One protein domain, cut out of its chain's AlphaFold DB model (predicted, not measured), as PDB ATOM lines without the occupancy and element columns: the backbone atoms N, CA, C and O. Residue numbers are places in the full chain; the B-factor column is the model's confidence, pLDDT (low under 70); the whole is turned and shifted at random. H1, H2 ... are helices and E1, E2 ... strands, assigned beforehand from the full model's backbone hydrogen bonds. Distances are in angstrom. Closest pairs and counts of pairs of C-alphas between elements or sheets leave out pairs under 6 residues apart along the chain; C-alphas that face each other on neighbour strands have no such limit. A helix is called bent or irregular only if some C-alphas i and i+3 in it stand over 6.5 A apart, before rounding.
ATOM      1  N   GLY A  50     398.281 395.385 490.569       65.38
ATOM      2  CA  GLY A  50     398.503 396.248 489.416       65.38
ATOM      3  C   GLY A  50     399.637 395.715 488.552       65.38
ATOM      4  O   GLY A  50     400.069 394.567 488.689       65.38
ATOM      5  N   ARG A  51     400.133 396.550 487.641       74.31
ATOM      6  CA  ARG A  51     401.433 396.292 487.019       74.31
ATOM      7  C   ARG A  51     402.511 397.059 487.768       74.31
ATOM      8  O   ARG A  51     402.307 398.233 488.065       74.31
ATOM      9  N   SER A  52     403.642 396.412 488.017       76.31
ATOM     10  CA  SER A  52     404.896 397.117 488.283       76.31
ATOM     11  C   SER A  52     405.548 397.463 486.959       76.31
ATOM     12  O   SER A  52     405.483 396.668 486.017       76.31
ATOM     13  N   LYS A  53     406.107 398.669 486.863       80.94
ATOM     14  CA  LYS A  53     406.769 399.163 485.657       80.94
ATOM     15  C   LYS A  53     408.137 399.728 485.994       80.94
ATOM     16  O   LYS A  53     408.224 400.706 486.728       80.94
ATOM     17  N   TYR A  54     409.169 399.161 485.393       79.81
ATOM     18  CA  TYR A  54     410.532 399.668 485.490       79.81
ATOM     19  C   TYR A  54     410.841 400.589 484.308       79.81
ATOM     20  O   TYR A  54     410.582 400.212 483.160       79.81
ATOM     21  N   ALA A  55     411.373 401.780 484.586       81.31
ATOM     22  CA  ALA A  55     411.615 402.840 483.611       81.31
ATOM     23  C   ALA A  55     413.058 403.368 483.660       81.31
ATOM     24  O   ALA A  55     413.372 404.238 484.480       81.31
ATOM     25  N   PRO A  56     413.943 402.910 482.759       79.19
ATOM     26  CA  PRO A  56     415.211 403.579 482.517       79.19
ATOM     27  C   PRO A  56     414.988 404.931 481.830       79.19
ATOM     28  O   PRO A  56     414.302 405.026 480.808       79.19
ATOM     29  N   ILE A  57     415.610 405.983 482.361       79.06
ATOM     30  CA  ILE A  57     415.518 407.350 481.810       79.06
ATOM     31  C   ILE A  57     416.717 407.670 480.881       79.06
ATOM     32  O   ILE A  57     416.698 408.634 480.111       79.06
ATOM     33  N   ARG A  58     417.773 406.838 480.879       77.50
ATOM     34  CA  ARG A  58     418.995 407.020 480.065       77.50
ATOM     35  C   ARG A  58     419.391 405.759 479.301       77.50
ATOM     36  O   ARG A  58     419.125 404.651 479.745       77.50
ATOM     37  N   SER A  59     420.090 405.946 478.179       74.88
ATOM     38  CA  SER A  59     420.417 404.881 477.222       74.88
ATOM     39  C   SER A  59     421.344 403.793 477.774       74.88
ATOM     40  O   SER A  59     421.120 402.620 477.502       74.88
ATOM     41  N   TRP A  60     422.343 404.144 478.590       77.94
ATOM     42  CA  TRP A  60     423.251 403.145 479.174       77.94
ATOM     43  C   TRP A  60     422.553 402.254 480.218       77.94
ATOM     44  O   TRP A  60     422.880 401.076 480.343       77.94
ATOM     45  N   ILE A  61     421.530 402.778 480.907       81.12
ATOM     46  CA  ILE A  61     420.709 402.003 481.849       81.12
ATOM     47  C   ILE A  61     419.926 400.917 481.102       81.12
ATOM     48  O   ILE A  61     419.760 399.823 481.626       81.12
ATOM     49  N   ILE A  62     419.493 401.182 479.865       82.25
ATOM     50  CA  ILE A  62     418.794 400.188 479.035       82.25
ATOM     51  C   ILE A  62     419.701 398.991 478.761       82.25
ATOM     52  O   ILE A  62     419.262 397.856 478.901       82.25
ATOM     53  N   ALA A  63     420.964 399.238 478.396       83.50
ATOM     54  CA  ALA A  63     421.920 398.168 478.125       83.50
ATOM     55  C   ALA A  63     422.122 397.292 479.367       83.50
ATOM     56  O   ALA A  63     422.035 396.070 479.275       83.50
ATOM     57  N   ARG A  64     422.288 397.920 480.540       84.50
ATOM     58  CA  ARG A  64     422.405 397.202 481.813       84.50
ATOM     59  C   ARG A  64     421.130 396.444 482.178       84.50
ATOM     60  O   ARG A  64     421.203 395.318 482.654       84.50
ATOM     61  N   GLN A  65     419.963 397.043 481.966       84.56
ATOM     62  CA  GLN A  65     418.681 396.400 482.235       84.56
ATOM     63  C   GLN A  65     418.470 395.177 481.338       84.56
ATOM     64  O   GLN A  65     418.003 394.148 481.819       84.56
ATOM     65  N   ARG A  66     418.820 395.293 480.054       87.50
ATOM     66  CA  ARG A  66     418.768 394.185 479.103       87.50
ATOM     67  C   ARG A  66     419.687 393.051 479.548       87.50
ATOM     68  O   ARG A  66     419.209 391.935 479.672       87.50
ATOM     69  N   GLU A  67     420.933 393.359 479.900       89.56
ATOM     70  CA  GLU A  67     421.883 392.367 480.421       89.56
ATOM     71  C   GLU A  67     421.336 391.656 481.672       89.56
ATOM     72  O   GLU A  67     421.404 390.437 481.779       89.56
ATOM     73  N   VAL A  68     420.756 392.396 482.626       89.56
ATOM     74  CA  VAL A  68     420.158 391.804 483.837       89.56
ATOM     75  C   VAL A  68     418.962 390.910 483.496       89.56
ATOM     76  O   VAL A  68     418.795 389.861 484.114       89.56
ATOM     77  N   PHE A  69     418.135 391.311 482.530       91.50
ATOM     78  CA  PHE A  69     416.983 390.532 482.081       91.50
ATOM     79  C   PHE A  69     417.406 389.235 481.378       91.50
ATOM     80  O   PHE A  69     416.907 388.173 481.739       91.50
ATOM     81  N   GLU A  70     418.360 389.316 480.448       93.69
ATOM     82  CA  GLU A  70     418.922 388.165 479.725       93.69
ATOM     83  C   GLU A  70     419.580 387.184 480.700       93.69
ATOM     84  O   GLU A  70     419.245 386.005 480.714       93.69
ATOM     85  N   ARG A  71     420.406 387.681 481.629       95.31
ATOM     86  CA  ARG A  71     421.017 386.841 482.669       95.31
ATOM     87  C   ARG A  71     419.991 386.176 483.579       95.31
ATOM     88  O   ARG A  71     420.221 385.059 484.032       95.31
ATOM     89  N   TYR A  72     418.894 386.864 483.902       94.50
ATOM     90  CA  TYR A  72     417.816 386.277 484.699       94.50
ATOM     91  C   TYR A  72     417.139 385.129 483.943       94.50
ATOM     92  O   TYR A  72     416.873 384.092 484.543       94.50
ATOM     93  N   GLU A  73     416.904 385.286 482.642       95.81
ATOM     94  CA  GLU A  73     416.357 384.232 481.782       95.81
ATOM     95  C   GLU A  73     417.321 383.042 481.647       95.81
ATOM     96  O   GLU A  73     416.909 381.898 481.839       95.81
ATOM     97  N   GLU A  74     418.613 383.298 481.421       96.88
ATOM     98  CA  GLU A  74     419.659 382.272 481.277       96.88
ATOM     99  C   GLU A  74     419.771 381.349 482.496       96.88
ATOM    100  O   GLU A  74     419.987 380.146 482.349       96.88
ATOM    101  N   VAL A  75     419.584 381.880 483.711       97.12
ATOM    102  CA  VAL A  75     419.589 381.072 484.946       97.12
ATOM    103  C   VAL A  75     418.246 380.378 485.226       97.12
ATOM    104  O   VAL A  75     418.041 379.852 486.321       97.12
ATOM    105  N   GLY A  76     417.321 380.368 484.261       95.38
ATOM    106  CA  GLY A  76     416.007 379.724 484.360       95.38
ATOM    107  C   GLY A  76     414.910 380.609 484.958       95.38
ATOM    108  O   GLY A  76     413.875 380.106 485.407       95.38
ATOM    109  N   GLY A  77     415.119 381.924 485.003       94.62
ATOM    110  CA  GLY A  77     414.131 382.888 485.467       94.62
ATOM    111  C   GLY A  77     412.903 382.951 484.558       94.62
ATOM    112  O   GLY A  77     412.989 382.911 483.334       94.62
ATOM    113  N   ARG A  78     411.718 383.080 485.162       92.75
ATOM    114  CA  ARG A  78     410.450 383.129 484.424       92.75
ATOM    115  C   ARG A  78     410.167 384.525 483.883       92.75
ATOM    116  O   ARG A  78     409.772 385.418 484.637       92.75
ATOM    117  N   VAL A  79     410.306 384.690 482.572       93.62
ATOM    118  CA  VAL A  79     410.106 385.974 481.882       93.62
ATOM    119  C   VAL A  79     408.807 386.066 481.076       93.62
ATOM    120  O   VAL A  79     408.457 387.149 480.614       93.62
ATOM    121  N   ASP A  80     408.031 384.980 480.988       93.25
ATOM    122  CA  ASP A  80     406.777 384.869 480.219       93.25
ATOM    123  C   ASP A  80     405.745 385.960 480.556       93.25
ATOM    124  O   ASP A  80     405.002 386.450 479.705       93.25
ATOM    125  N   GLN A  81     405.728 386.383 481.816       89.06
ATOM    126  CA  GLN A  81     404.819 387.401 482.345       89.06
ATOM    127  C   GLN A  81     405.327 388.847 482.203       89.06
ATOM    128  O   GLN A  81     404.611 389.787 482.575       89.06
ATOM    129  N   ILE A  82     406.559 389.049 481.724       91.94
ATOM    130  CA  ILE A  82     407.213 390.358 481.653       91.94
ATOM    131  C   ILE A  82     407.049 390.927 480.243       91.94
ATOM    132  O   ILE A  82     407.666 390.475 479.285       91.94
ATOM    133  N   LYS A  83     406.243 391.985 480.107       91.56
ATOM    134  CA  LYS A  83     406.132 392.731 478.850       91.56
ATOM    135  C   LYS A  83     407.263 393.753 478.755       91.56
ATOM    136  O   LYS A  83     407.255 394.739 479.496       91.56
ATOM    137  N   VAL A  84     408.171 393.558 477.805       91.00
ATOM    138  CA  VAL A  84     409.242 394.508 477.478       91.00
ATOM    139  C   VAL A  84     408.791 395.423 476.335       91.00
ATOM    140  O   VAL A  84     408.256 394.970 475.330       91.00
ATOM    141  N   THR A  85     408.956 396.733 476.501       90.25
ATOM    142  CA  THR A  85     408.716 397.763 475.478       90.25
ATOM    143  C   THR A  85     410.011 398.542 475.291       90.25
ATOM    144  O   THR A  85     410.398 399.281 476.192       90.25
ATOM    145  N   GLN A  86     410.691 398.362 474.160       87.81
ATOM    146  CA  GLN A  86     411.986 399.009 473.898       87.81
ATOM    147  C   GLN A  86     411.856 400.351 473.174       87.81
ATOM    148  O   GLN A  86     412.754 401.175 473.276       87.81
ATOM    149  N   GLU A  87     410.743 400.580 472.471       89.94
ATOM    150  CA  GLU A  87     410.509 401.822 471.738       89.94
ATOM    151  C   GLU A  87     410.195 402.973 472.715       89.94
ATOM    152  O   GLU A  87     409.163 402.910 473.398       89.94
ATOM    153  N   PRO A  88     411.028 404.035 472.801       87.62
ATOM    154  CA  PRO A  88     410.857 405.107 473.784       87.62
ATOM    155  C   PRO A  88     409.491 405.796 473.726       87.62
ATOM    156  O   PRO A  88     408.905 406.104 474.767       87.62
ATOM    157  N   VAL A  89     408.944 406.012 472.523       88.94
ATOM    158  CA  VAL A  89     407.635 406.666 472.364       88.94
ATOM    159  C   VAL A  89     406.515 405.792 472.930       88.94
ATOM    160  O   VAL A  89     405.619 406.286 473.623       88.94
ATOM    161  N   GLU A  90     406.563 404.484 472.677       88.38
ATOM    162  CA  GLU A  90     405.591 403.539 473.225       88.38
ATOM    163  C   GLU A  90     405.781 403.367 474.740       88.38
ATOM    164  O   GLU A  90     404.806 403.381 475.496       88.38
ATOM    165  N   ALA A  91     407.029 403.290 475.207       87.25
ATOM    166  CA  ALA A  91     407.365 403.187 476.622       87.25
ATOM    167  C   ALA A  91     406.839 404.394 477.416       87.25
ATOM    168  O   ALA A  91     406.139 404.209 478.417       87.25
ATOM    169  N   ALA A  92     407.077 405.618 476.934       86.69
ATOM    170  CA  ALA A  92     406.582 406.851 477.546       86.69
ATOM    171  C   ALA A  92     405.045 406.899 477.596       86.69
ATOM    172  O   ALA A  92     404.470 407.258 478.629       86.69
ATOM    173  N   ARG A  93     404.356 406.465 476.529       85.31
ATOM    174  CA  ARG A  93     402.883 406.336 476.512       85.31
ATOM    175  C   ARG A  93     402.388 405.304 477.527       85.31
ATOM    176  O   ARG A  93     401.435 405.569 478.265       85.31
ATOM    177  N   ASN A  94     403.053 404.153 477.597       80.44
ATOM    178  CA  ASN A  94     402.694 403.059 478.492       80.44
ATOM    179  C   ASN A  94     402.871 403.445 479.965       80.44
ATOM    180  O   ASN A  94     402.049 403.055 480.803       80.44
ATOM    181  N   ILE A  95     403.920 404.191 480.306       80.88
ATOM    182  CA  ILE A  95     404.285 404.471 481.698       80.88
ATOM    183  C   ILE A  95     403.841 405.850 482.202       80.88
ATOM    184  O   ILE A  95     403.589 405.994 483.397       80.88
ATOM    185  N   ARG A  96     403.633 406.820 481.302       82.62
ATOM    186  CA  ARG A  96     403.286 408.223 481.603       82.62
ATOM    187  C   ARG A  96     404.370 408.989 482.373       82.62
ATOM    188  O   ARG A  96     404.065 409.943 483.081       82.62
ATOM    189  N   ILE A  97     405.627 408.583 482.213       82.19
ATOM    190  CA  ILE A  97     406.814 409.304 482.683       82.19
ATOM    191  C   ILE A  97     407.542 409.804 481.436       82.19
ATOM    192  O   ILE A  97     407.705 409.058 480.469       82.19
ATOM    193  N   LYS A  98     407.919 411.086 481.440       81.81
ATOM    194  CA  LYS A  98     408.649 411.703 480.328       81.81
ATOM    195  C   LYS A  98     410.052 411.106 480.220       81.81
ATOM    196  O   LYS A  98     410.601 410.632 481.209       81.81
ATOM    197  N   ASP A  99     410.604 411.126 479.013       83.31
ATOM    198  CA  ASP A  99     411.993 410.745 478.715       83.31
ATOM    199  C   ASP A  99     412.389 409.294 479.028       83.31
ATOM    200  O   ASP A  99     413.559 408.930 478.888       83.31
ATOM    201  N   VAL A 100     411.421 408.443 479.372       85.94
ATOM    202  CA  VAL A 100     411.632 407.004 479.516       85.94
ATOM    203  C   VAL A 100     412.065 406.405 478.187       85.94
ATOM    204  O   VAL A 100     411.515 406.720 477.132       85.94
ATOM    205  N   LYS A 101     413.063 405.529 478.256       87.69
ATOM    206  CA  LYS A 101     413.664 404.916 477.075       87.69
ATOM    207  C   LYS A 101     413.177 403.501 476.802       87.69
ATOM    208  O   LYS A 101     413.151 403.096 475.654       87.69
ATOM    209  N   ALA A 102     412.778 402.774 477.838       88.75
ATOM    210  CA  ALA A 102     412.194 401.444 477.730       88.75
ATOM    211  C   ALA A 102     411.235 401.205 478.904       88.75
ATOM    212  O   ALA A 102     411.206 401.971 479.863       88.75
ATOM    213  N   CYS A 103     410.424 400.155 478.847       89.62
ATOM    214  CA  CYS A 103     409.543 399.774 479.943       89.62
ATOM    215  C   CYS A 103     409.519 398.257 480.093       89.62
ATOM    216  O   CYS A 103     409.203 397.552 479.139       89.62
ATOM    217  N   HIS A 104     409.801 397.763 481.296       90.31
ATOM    218  CA  HIS A 104     409.535 396.371 481.660       90.31
ATOM    219  C   HIS A 104     408.320 396.370 482.577       90.31
ATOM    220  O   HIS A 104     408.324 397.059 483.598       90.31
ATOM    221  N   ALA A 105     407.264 395.654 482.198       90.69
ATOM    222  CA  ALA A 105     405.997 395.662 482.913       90.69
ATOM    223  C   ALA A 105     405.526 394.245 483.237       90.69
ATOM    224  O   ALA A 105     405.303 393.446 482.332       90.69
ATOM    225  N   TRP A 106     405.281 393.965 484.514       89.94
ATOM    226  CA  TRP A 106     404.800 392.665 484.991       89.94
ATOM    227  C   TRP A 106     403.694 392.844 486.028       89.94
ATOM    228  O   TRP A 106     403.494 393.934 486.568       89.94
ATOM    229  N   LYS A 107     402.928 391.782 486.289       87.50
ATOM    230  CA  LYS A 107     401.888 391.794 487.323       87.50
ATOM    231  C   LYS A 107     402.554 391.715 488.696       87.50
ATOM    232  O   LYS A 107     403.321 390.796 488.950       87.50
ATOM    233  N   ALA A 108     402.245 392.660 489.577       83.25
ATOM    234  CA  ALA A 108     402.732 392.647 490.953       83.25
ATOM    235  C   ALA A 108     401.691 393.246 491.904       83.25
ATOM    236  O   ALA A 108     400.704 393.853 491.475       83.25
ATOM    237  N   SER A 109     401.918 393.086 493.204       81.69
ATOM    238  CA  SER A 109     401.073 393.668 494.242       81.69
ATOM    239  C   SER A 109     401.819 394.720 495.051       81.69
ATOM    240  O   SER A 109     402.941 394.479 495.486       81.69
ATOM    241  N   PRO A 184     419.141 405.790 507.070       82.12
ATOM    242  CA  PRO A 184     417.893 406.530 507.028       82.12
ATOM    243  C   PRO A 184     417.396 406.611 505.582       82.12
ATOM    244  O   PRO A 184     418.155 406.936 504.670       82.12
ATOM    245  N   HIS A 185     416.110 406.330 505.378       82.00
ATOM    246  CA  HIS A 185     415.422 406.495 504.099       82.00
ATOM    247  C   HIS A 185     414.159 407.331 504.294       82.00
ATOM    248  O   HIS A 185     413.467 407.212 505.305       82.00
ATOM    249  N   ILE A 186     413.840 408.159 503.298       83.81
ATOM    250  CA  ILE A 186     412.640 408.995 503.303       83.81
ATOM    251  C   ILE A 186     411.601 408.396 502.363       83.81
ATOM    252  O   ILE A 186     411.892 408.001 501.234       83.81
ATOM    253  N   CYS A 187     410.364 408.378 502.844       86.88
ATOM    254  CA  CYS A 187     409.197 407.976 502.088       86.88
ATOM    255  C   CYS A 187     408.146 409.087 502.185       86.88
ATOM    256  O   CYS A 187     407.597 409.348 503.258       86.88
ATOM    257  N   THR A 188     407.855 409.748 501.069       89.12
ATOM    258  CA  THR A 188     406.990 410.928 501.024       89.12
ATOM    259  C   THR A 188     405.607 410.564 500.513       89.12
ATOM    260  O   THR A 188     405.440 409.957 499.455       89.12
ATOM    261  N   LYS A 189     404.582 410.985 501.254       89.12
ATOM    262  CA  LYS A 189     403.187 410.916 500.819       89.12
ATOM    263  C   LYS A 189     402.842 412.169 500.021       89.12
ATOM    264  O   LYS A 189     402.968 413.276 500.534       89.12
ATOM    265  N   VAL A 190     402.320 411.984 498.817       88.19
ATOM    266  CA  VAL A 190     401.847 413.063 497.947       88.19
ATOM    267  C   VAL A 190     400.369 412.850 497.641       88.19
ATOM    268  O   VAL A 190     399.929 411.725 497.389       88.19
ATOM    269  N   LEU A 191     399.601 413.939 497.672       86.44
ATOM    270  CA  LEU A 191     398.226 413.974 497.184       86.44
ATOM    271  C   LEU A 191     398.226 414.601 495.782       86.44
ATOM    272  O   LEU A 191     398.479 415.801 495.662       86.44
ATOM    273  N   PRO A 192     397.980 413.817 494.722       81.31
ATOM    274  CA  PRO A 192     397.894 414.354 493.373       81.31
ATOM    275  C   PRO A 192     396.733 415.360 493.232       81.31
ATOM    276  O   PRO A 192     395.723 415.232 493.931       81.31
ATOM    277  N   PRO A 193     396.817 416.339 492.310       81.25
ATOM    278  CA  PRO A 193     395.710 417.255 492.032       81.25
ATOM    279  C   PRO A 193     394.419 416.504 491.676       81.25
ATOM    280  O   PRO A 193     394.470 415.478 490.997       81.25
ATOM    281  N   ARG A 194     393.251 417.043 492.060       66.00
ATOM    282  CA  ARG A 194     391.928 416.397 491.879       66.00
ATOM    283  C   ARG A 194     391.617 415.960 490.439       66.00
ATOM    284  O   ARG A 194     390.883 415.000 490.246       66.00
ATOM    285  N   ALA A 195     392.178 416.640 489.438       58.22
ATOM    286  CA  ALA A 195     392.006 416.302 488.021       58.22
ATOM    287  C   ALA A 195     392.837 415.084 487.564       58.22
ATOM    288  O   ALA A 195     392.629 414.557 486.471       58.22
ATOM    289  N   SER A 196     393.788 414.623 488.378       63.47
ATOM    290  CA  SER A 196     394.612 413.462 488.060       63.47
ATOM    291  C   SER A 196     393.936 412.180 488.547       63.47
ATOM    292  O   SER A 196     393.572 412.033 489.712       63.47
ATOM    293  N   ARG A 197     393.757 411.215 487.640       64.81
ATOM    294  CA  ARG A 197     393.348 409.864 488.040       64.81
ATOM    295  C   ARG A 197     394.505 409.242 488.815       64.81
ATOM    296  O   ARG A 197     395.593 409.103 488.252       64.81
ATOM    297  N   ALA A 198     394.263 408.856 490.069       63.97
ATOM    298  CA  ALA A 198     395.237 408.118 490.866       63.97
ATOM    299  C   ALA A 198     395.732 406.902 490.071       63.97
ATOM    300  O   ALA A 198     394.935 406.159 489.482       63.97
ATOM    301  N   THR A 199     397.052 406.730 489.994       73.50
ATOM    302  CA  THR A 199     397.615 405.577 489.293       73.50
ATOM    303  C   THR A 199     397.243 404.286 490.021       73.50
ATOM    304  O   THR A 199     397.058 404.283 491.231       73.50
ATOM    305  N   ARG A 200     397.073 403.189 489.281       76.44
ATOM    306  CA  ARG A 200     396.827 401.845 489.841       76.44
ATOM    307  C   ARG A 200     398.047 400.931 489.732       76.44
ATOM    308  O   ARG A 200     397.993 399.779 490.140       76.44
ATOM    309  N   ASN A 201     399.112 401.439 489.121       82.81
ATOM    310  CA  ASN A 201     400.361 400.726 488.916       82.81
ATOM    311  C   ASN A 201     401.402 401.247 489.902       82.81
ATOM    312  O   ASN A 201     401.326 402.396 490.343       82.81
ATOM    313  N   SER A 202     402.377 400.405 490.198       86.75
ATOM    314  CA  SER A 202     403.627 400.806 490.827       86.75
ATOM    315  C   SER A 202     404.675 401.064 489.750       86.75
ATOM    316  O   SER A 202     404.645 400.472 488.664       86.75
ATOM    317  N   TYR A 203     405.590 401.977 490.037       88.00
ATOM    318  CA  TYR A 203     406.650 402.355 489.118       88.00
ATOM    319  C   TYR A 203     407.976 402.422 489.843       88.00
ATOM    320  O   TYR A 203     408.040 402.825 491.001       88.00
ATOM    321  N   GLU A 204     409.023 402.103 489.108       88.38
ATOM    322  CA  GLU A 204     410.403 402.288 489.509       88.38
ATOM    323  C   GLU A 204     411.092 403.100 488.421       88.38
ATOM    324  O   GLU A 204     411.170 402.680 487.264       88.38
ATOM    325  N   ALA A 205     411.531 404.299 488.787       85.38
ATOM    326  CA  ALA A 205     412.303 405.176 487.926       85.38
ATOM    327  C   ALA A 205     413.765 405.121 488.365       85.38
ATOM    328  O   ALA A 205     414.075 405.467 489.507       85.38
ATOM    329  N   LEU A 206     414.644 404.686 487.463       81.94
ATOM    330  CA  LEU A 206     416.081 404.639 487.716       81.94
ATOM    331  C   LEU A 206     416.766 405.870 487.110       81.94
ATOM    332  O   LEU A 206     416.606 406.168 485.920       81.94
ATOM    333  N   PHE A 207     417.537 406.563 487.941       74.75
ATOM    334  CA  PHE A 207     418.308 407.748 487.588       74.75
ATOM    335  C   PHE A 207     419.751 407.401 487.209       74.75
ATOM    336  O   PHE A 207     420.251 406.301 487.436       74.75
ATOM    337  N   SER A 208     420.423 408.365 486.578       66.69
ATOM    338  CA  SER A 208     421.777 408.214 486.029       66.69
ATOM    339  C   SER A 208     422.891 408.082 487.065       66.69
ATOM    340  O   SER A 208     424.002 407.717 486.708       66.69
ATOM    341  N   ASP A 209     422.622 408.396 488.317       71.31
ATOM    342  CA  ASP A 209     423.547 408.287 489.448       71.31
ATOM    343  C   ASP A 209     423.327 406.996 490.256       71.31
ATOM    344  O   ASP A 209     423.890 406.827 491.335       71.31
ATOM    345  N   GLY A 210     422.499 406.075 489.749       71.81
ATOM    346  CA  GLY A 210     422.105 404.862 490.466       71.81
ATOM    347  C   GLY A 210     420.989 405.091 491.488       71.81
ATOM    348  O   GLY A 210     420.570 404.141 492.153       71.81
ATOM    349  N   GLY A 211     420.472 406.316 491.598       79.94
ATOM    350  CA  GLY A 211     419.293 406.602 492.394       79.94
ATOM    351  C   GLY A 211     418.050 405.906 491.845       79.94
ATOM    352  O   GLY A 211     417.857 405.795 490.634       79.94
ATOM    353  N   LEU A 212     417.174 405.464 492.741       84.75
ATOM    354  CA  LEU A 212     415.911 404.815 492.411       84.75
ATOM    355  C   LEU A 212     414.773 405.551 493.110       84.75
ATOM    356  O   LEU A 212     414.790 405.710 494.330       84.75
ATOM    357  N   LEU A 213     413.746 405.928 492.351       87.56
ATOM    358  CA  LEU A 213     412.486 406.406 492.908       87.56
ATOM    359  C   LEU A 213     411.387 405.378 492.660       87.56
ATOM    360  O   LEU A 213     410.976 405.135 491.524       87.56
ATOM    361  N   SER A 214     410.887 404.804 493.746       88.88
ATOM    362  CA  SER A 214     409.673 403.998 493.739       88.88
ATOM    363  C   SER A 214     408.456 404.913 493.843       88.88
ATOM    364  O   SER A 214     408.417 405.792 494.708       88.88
ATOM    365  N   ILE A 215     407.454 404.686 493.002       88.31
ATOM    366  CA  ILE A 215     406.193 405.428 492.972       88.31
ATOM    367  C   ILE A 215     405.069 404.414 493.127       88.31
ATOM    368  O   ILE A 215     404.789 403.628 492.224       88.31
ATOM    369  N   ASN A 216     404.417 404.431 494.280       87.38
ATOM    370  CA  ASN A 216     403.433 403.431 494.657       87.38
ATOM    371  C   ASN A 216     402.104 404.096 494.982       87.38
ATOM    372  O   ASN A 216     402.007 404.921 495.891       87.38
ATOM    373  N   ALA A 217     401.052 403.726 494.259       81.94
ATOM    374  CA  ALA A 217     399.710 404.116 494.651       81.94
ATOM    375  C   ALA A 217     399.305 403.405 495.939       81.94
ATOM    376  O   ALA A 217     399.535 402.204 496.113       81.94
ATOM    377  N   ARG A 218     398.659 404.138 496.845       76.19
ATOM    378  CA  ARG A 218     398.075 403.518 498.025       76.19
ATOM    379  C   ARG A 218     396.861 402.695 497.601       76.19
ATOM    380  O   ARG A 218     396.016 403.157 496.848       76.19
ATOM    381  N   CYS A 219     396.745 401.483 498.132       66.44
ATOM    382  CA  CYS A 219     395.631 400.566 497.856       66.44
ATOM    383  C   CYS A 219     394.266 401.030 498.401       66.44
ATOM    384  O   CYS A 219     393.268 400.334 498.243       66.44
ATOM    385  N   ASN A 220     394.219 402.175 499.078       63.06
ATOM    386  CA  ASN A 220     392.987 402.773 499.560       63.06
ATOM    387  C   ASN A 220     392.449 403.711 498.466       63.06
ATOM    388  O   ASN A 220     393.227 404.399 497.810       63.06
ATOM    389  N   ALA A 221     391.129 403.836 498.319       63.56
ATOM    390  CA  ALA A 221     390.492 404.756 497.363       63.56
ATOM    391  C   ALA A 221     390.726 406.261 497.656       63.56
ATOM    392  O   ALA A 221     390.058 407.122 497.095       63.56
ATOM    393  N   ASP A 222     391.671 406.591 498.534       74.19
ATOM    394  CA  ASP A 222     391.987 407.950 498.973       74.19
ATOM    395  C   ASP A 222     392.950 408.697 498.039       74.19
ATOM    396  O   ASP A 222     393.294 409.846 498.305       74.19
ATOM    397  N   GLY A 223     393.388 408.055 496.953       76.00
ATOM    398  CA  GLY A 223     394.133 408.696 495.870       76.00
ATOM    399  C   GLY A 223     395.573 409.086 496.206       76.00
ATOM    400  O   GLY A 223     396.220 409.728 495.381       76.00
ATOM    401  N   HIS A 224     396.098 408.704 497.373       84.38
ATOM    402  CA  HIS A 224     397.474 409.029 497.744       84.38
ATOM    403  C   HIS A 224     398.487 408.228 496.925       84.38
ATOM    404  O   HIS A 224     398.307 407.035 496.657       84.38
ATOM    405  N   VAL A 225     399.603 408.881 496.616       86.75
ATOM    406  CA  VAL A 225     400.775 408.265 495.999       86.75
ATOM    407  C   VAL A 225     401.951 408.402 496.953       86.75
ATOM    408  O   VAL A 225     402.141 409.433 497.596       86.75
ATOM    409  N   ILE A 226     402.714 407.330 497.071       88.38
ATOM    410  CA  ILE A 226     403.868 407.218 497.941       88.38
ATOM    411  C   ILE A 226     405.121 407.198 497.074       88.38
ATOM    412  O   ILE A 226     405.225 406.394 496.149       88.38
ATOM    413  N   PHE A 227     406.057 408.083 497.390       89.06
ATOM    414  CA  PHE A 227     407.364 408.184 496.761       89.06
ATOM    415  C   PHE A 227     408.428 407.709 497.745       89.06
ATOM    416  O   PHE A 227     408.426 408.136 498.896       89.06
ATOM    417  N   GLY A 228     409.331 406.844 497.309       88.69
ATOM    418  CA  GLY A 228     410.406 406.295 498.142       88.69
ATOM    419  C   GLY A 228     411.560 405.785 497.290       88.69
ATOM    420  O   GLY A 228     411.617 406.103 496.107       88.69
ATOM    421  N   GLY A 229     412.437 404.966 497.862       85.25
ATOM    422  CA  GLY A 229     413.600 404.392 497.176       85.25
ATOM    423  C   GLY A 229     414.928 404.980 497.661       85.25
ATOM    424  O   GLY A 229     415.001 405.572 498.741       85.25
ATOM    425  N   SER A 230     415.985 404.782 496.876       79.94
ATOM    426  CA  SER A 230     417.314 405.356 497.099       79.94
ATOM    427  C   SER A 230     417.424 406.679 496.345       79.94
ATOM    428  O   SER A 230     417.914 406.742 495.219       79.94
ATOM    429  N   ASN A 231     416.907 407.752 496.942       68.88
ATOM    430  CA  ASN A 231     417.001 409.083 496.346       68.88
ATOM    431  C   ASN A 231     418.485 409.498 496.239       68.88
ATOM    432  O   ASN A 231     419.196 409.371 497.234       68.88
ATOM    433  N   PRO A 232     418.950 410.053 495.108       65.50
ATOM    434  CA  PRO A 232     420.288 410.641 494.984       65.50
ATOM    435  C   PRO A 232     420.704 411.573 496.128       65.50
ATOM    436  O   PRO A 232     421.842 411.534 496.587       65.50
ATOM    437  N   GLY A 233     419.762 412.359 496.661       67.69
ATOM    438  CA  GLY A 233     420.011 413.247 497.803       67.69
ATOM    439  C   GLY A 233     420.271 412.528 499.133       67.69
ATOM    440  O   GLY A 233     420.557 413.185 500.127       67.69
ATOM    441  N   GLN A 234     420.164 411.198 499.184       68.81
ATOM    442  CA  GLN A 234     420.368 410.418 500.403       68.81
ATOM    443  C   GLN A 234     421.826 410.433 500.883       68.81
ATOM    444  O   GLN A 234     422.071 410.332 502.085       68.81
ATOM    445  N   GLN A 235     422.787 410.596 499.967       67.38
ATOM    446  CA  GLN A 235     424.208 410.675 500.317       67.38
ATOM    447  C   GLN A 235     424.497 411.844 501.271       67.38
ATOM    448  O   GLN A 235     425.271 411.675 502.200       67.38
ATOM    449  N   ALA A 236     423.775 412.963 501.144       67.19
ATOM    450  CA  ALA A 236     423.929 414.131 502.015       67.19
ATOM    451  C   ALA A 236     423.509 413.900 503.484       67.19
ATOM    452  O   ALA A 236     423.728 414.771 504.318       67.19
ATOM    453  N   PHE A 237     422.878 412.763 503.806       60.31
ATOM    454  CA  PHE A 237     422.557 412.361 505.185       60.31
ATOM    455  C   PHE A 237     423.518 411.301 505.740       60.31
ATOM    456  O   PHE A 237     423.274 410.778 506.826       60.31
ATOM    457  N   SER A 238     424.521 410.900 504.956       59.09
ATOM    458  CA  SER A 238     425.479 409.848 505.319       59.09
ATOM    459  C   SER A 238     426.825 410.403 505.803       59.09
ATOM    460  O   SER A 238     427.660 409.604 506.224       59.09
TER     461      SER A 238
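This is residues 50 to 109 and 184 to 238 of the 239 residues of an uncharacterized protein of Didymella exigua CBS 183.55 (UniProt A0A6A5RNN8). Look for one twisted sheet of seven strands with helices over opposite faces of one part of it: H1 over one face and H2 over the other, both at the part made by E2, E3 and E1, while no named helix covers E6, E7 and E4. The short helix H3 follows E7 and is not on the sheet; at H1's far end residues 71 to 76 stick out, of which 71 to 74 belong to H1. You have 115 residues printed, with three named helices and seven named strands in the order E1, H1, E2, H2, E3, E4, E5, E6, E7, H3, of mixed class. The sheet runs E2, E3, E1, E5, E6, E7, E4 and is mixed, with E1 and E5 parallel and its other neighbours antiparallel. The whole is compact, with a radius of gyration of the C-alphas of 15.0 A, and spans 42 by 35 by 27 A.

Find C-alpha 50 at (398.503, 396.248, 489.416); there E1 begins, residues 50 to 56, 19.5 A long. H1 starts at C-alpha 59, at (420.417, 404.881, 477.222), and runs through residues 59 to 74, 23.0 A. Next come E2, residues 83 to 85, 6.6 A; H2, residues 88 to 95, 10.3 A; and E3, residues 103 to 109, 17.7 A. After the cut look for E4, residues 188 to 190, 6.4 A; E5, residues 202 to 206, 13.4 A; E6, residues 212 to 217, 16.4 A; and E7, residues 225 to 230, 16.8 A. H3, residues 232 to 237, 10.6 A, ends at C-alpha 237, at (422.557, 412.361, 505.185); it is irregular, but only just, with C-alphas 232 and 235 6.6 A apart.

Start at E1 and E5, parallel at 10 degrees, where N 55 and O 204 are 2.8 A apart, within hydrogen-bond range. On one side of E1 you find its neighbour E3, antiparallel, with N 52 and O 106 at 2.9 A; the other neighbour of E3 is the edge strand E2, antiparallel to E3, with N 83 and O 105 at 2.8 A. E5, E6 and E7 form a meander, each strand the antiparallel neighbour of the one before; E5 and E6 are a hairpin, with N 215 and O 203 at 2.8 A, and E6 and E7 another, with N 214 and O 228 at 2.8 A. The edge strand E4 is antiparallel to E7, with N 188 and O 227 at 2.8 A; E4 to E7 make a Greek key, a meander of three preceded by a strand that is the antiparallel neighbour of the last. H1 and H2 lie on opposite faces of the sheet, three layers in all. H1, at a height of 10.3 A, is over E3 and only just over E1, on which 3 of its C-alphas fall, and runs slantwise to the strands, at 44 degrees to E3 on the local plane; the closest C-alphas of E1 and H1 are those of Pro 56 and Ile 62, 6.0 A apart. E1, H1 and E2 are a split strand-helix-strand unit, two strands running the same way with E3 between them, and its crossover is right-handed. H2, at a height of 8.4 A, is over E3 and runs along the strands, at 8 degrees to E3 on the local plane; its closest C-alphas to E3 are those of Ala 91 and Cys 103, 5.2 A apart. H3 is apart from H1 and H2. In H2 every O i to N i+4 pair is within hydrogen-bond range; in H1 11 of 12 are, and in H3 0 of 2, beside 2 of 3 O i to N i+3 pairs.

The two C-alphas farthest apart are those of Val 75 and Arg 194, 45.4 A. Residues 110 to 183 are not printed, and C-alphas 109 and 184 are 24.7 A apart across this cut. Of the links that are printed whole, the one from E4 to E5, 11 residues, is long. The mean pLDDT of the printed part is 82.1; look for values under 70 at residue 50, residues 194 to 198, residue 208, residues 219 to 221 and residues 231 to 238, which take in H3.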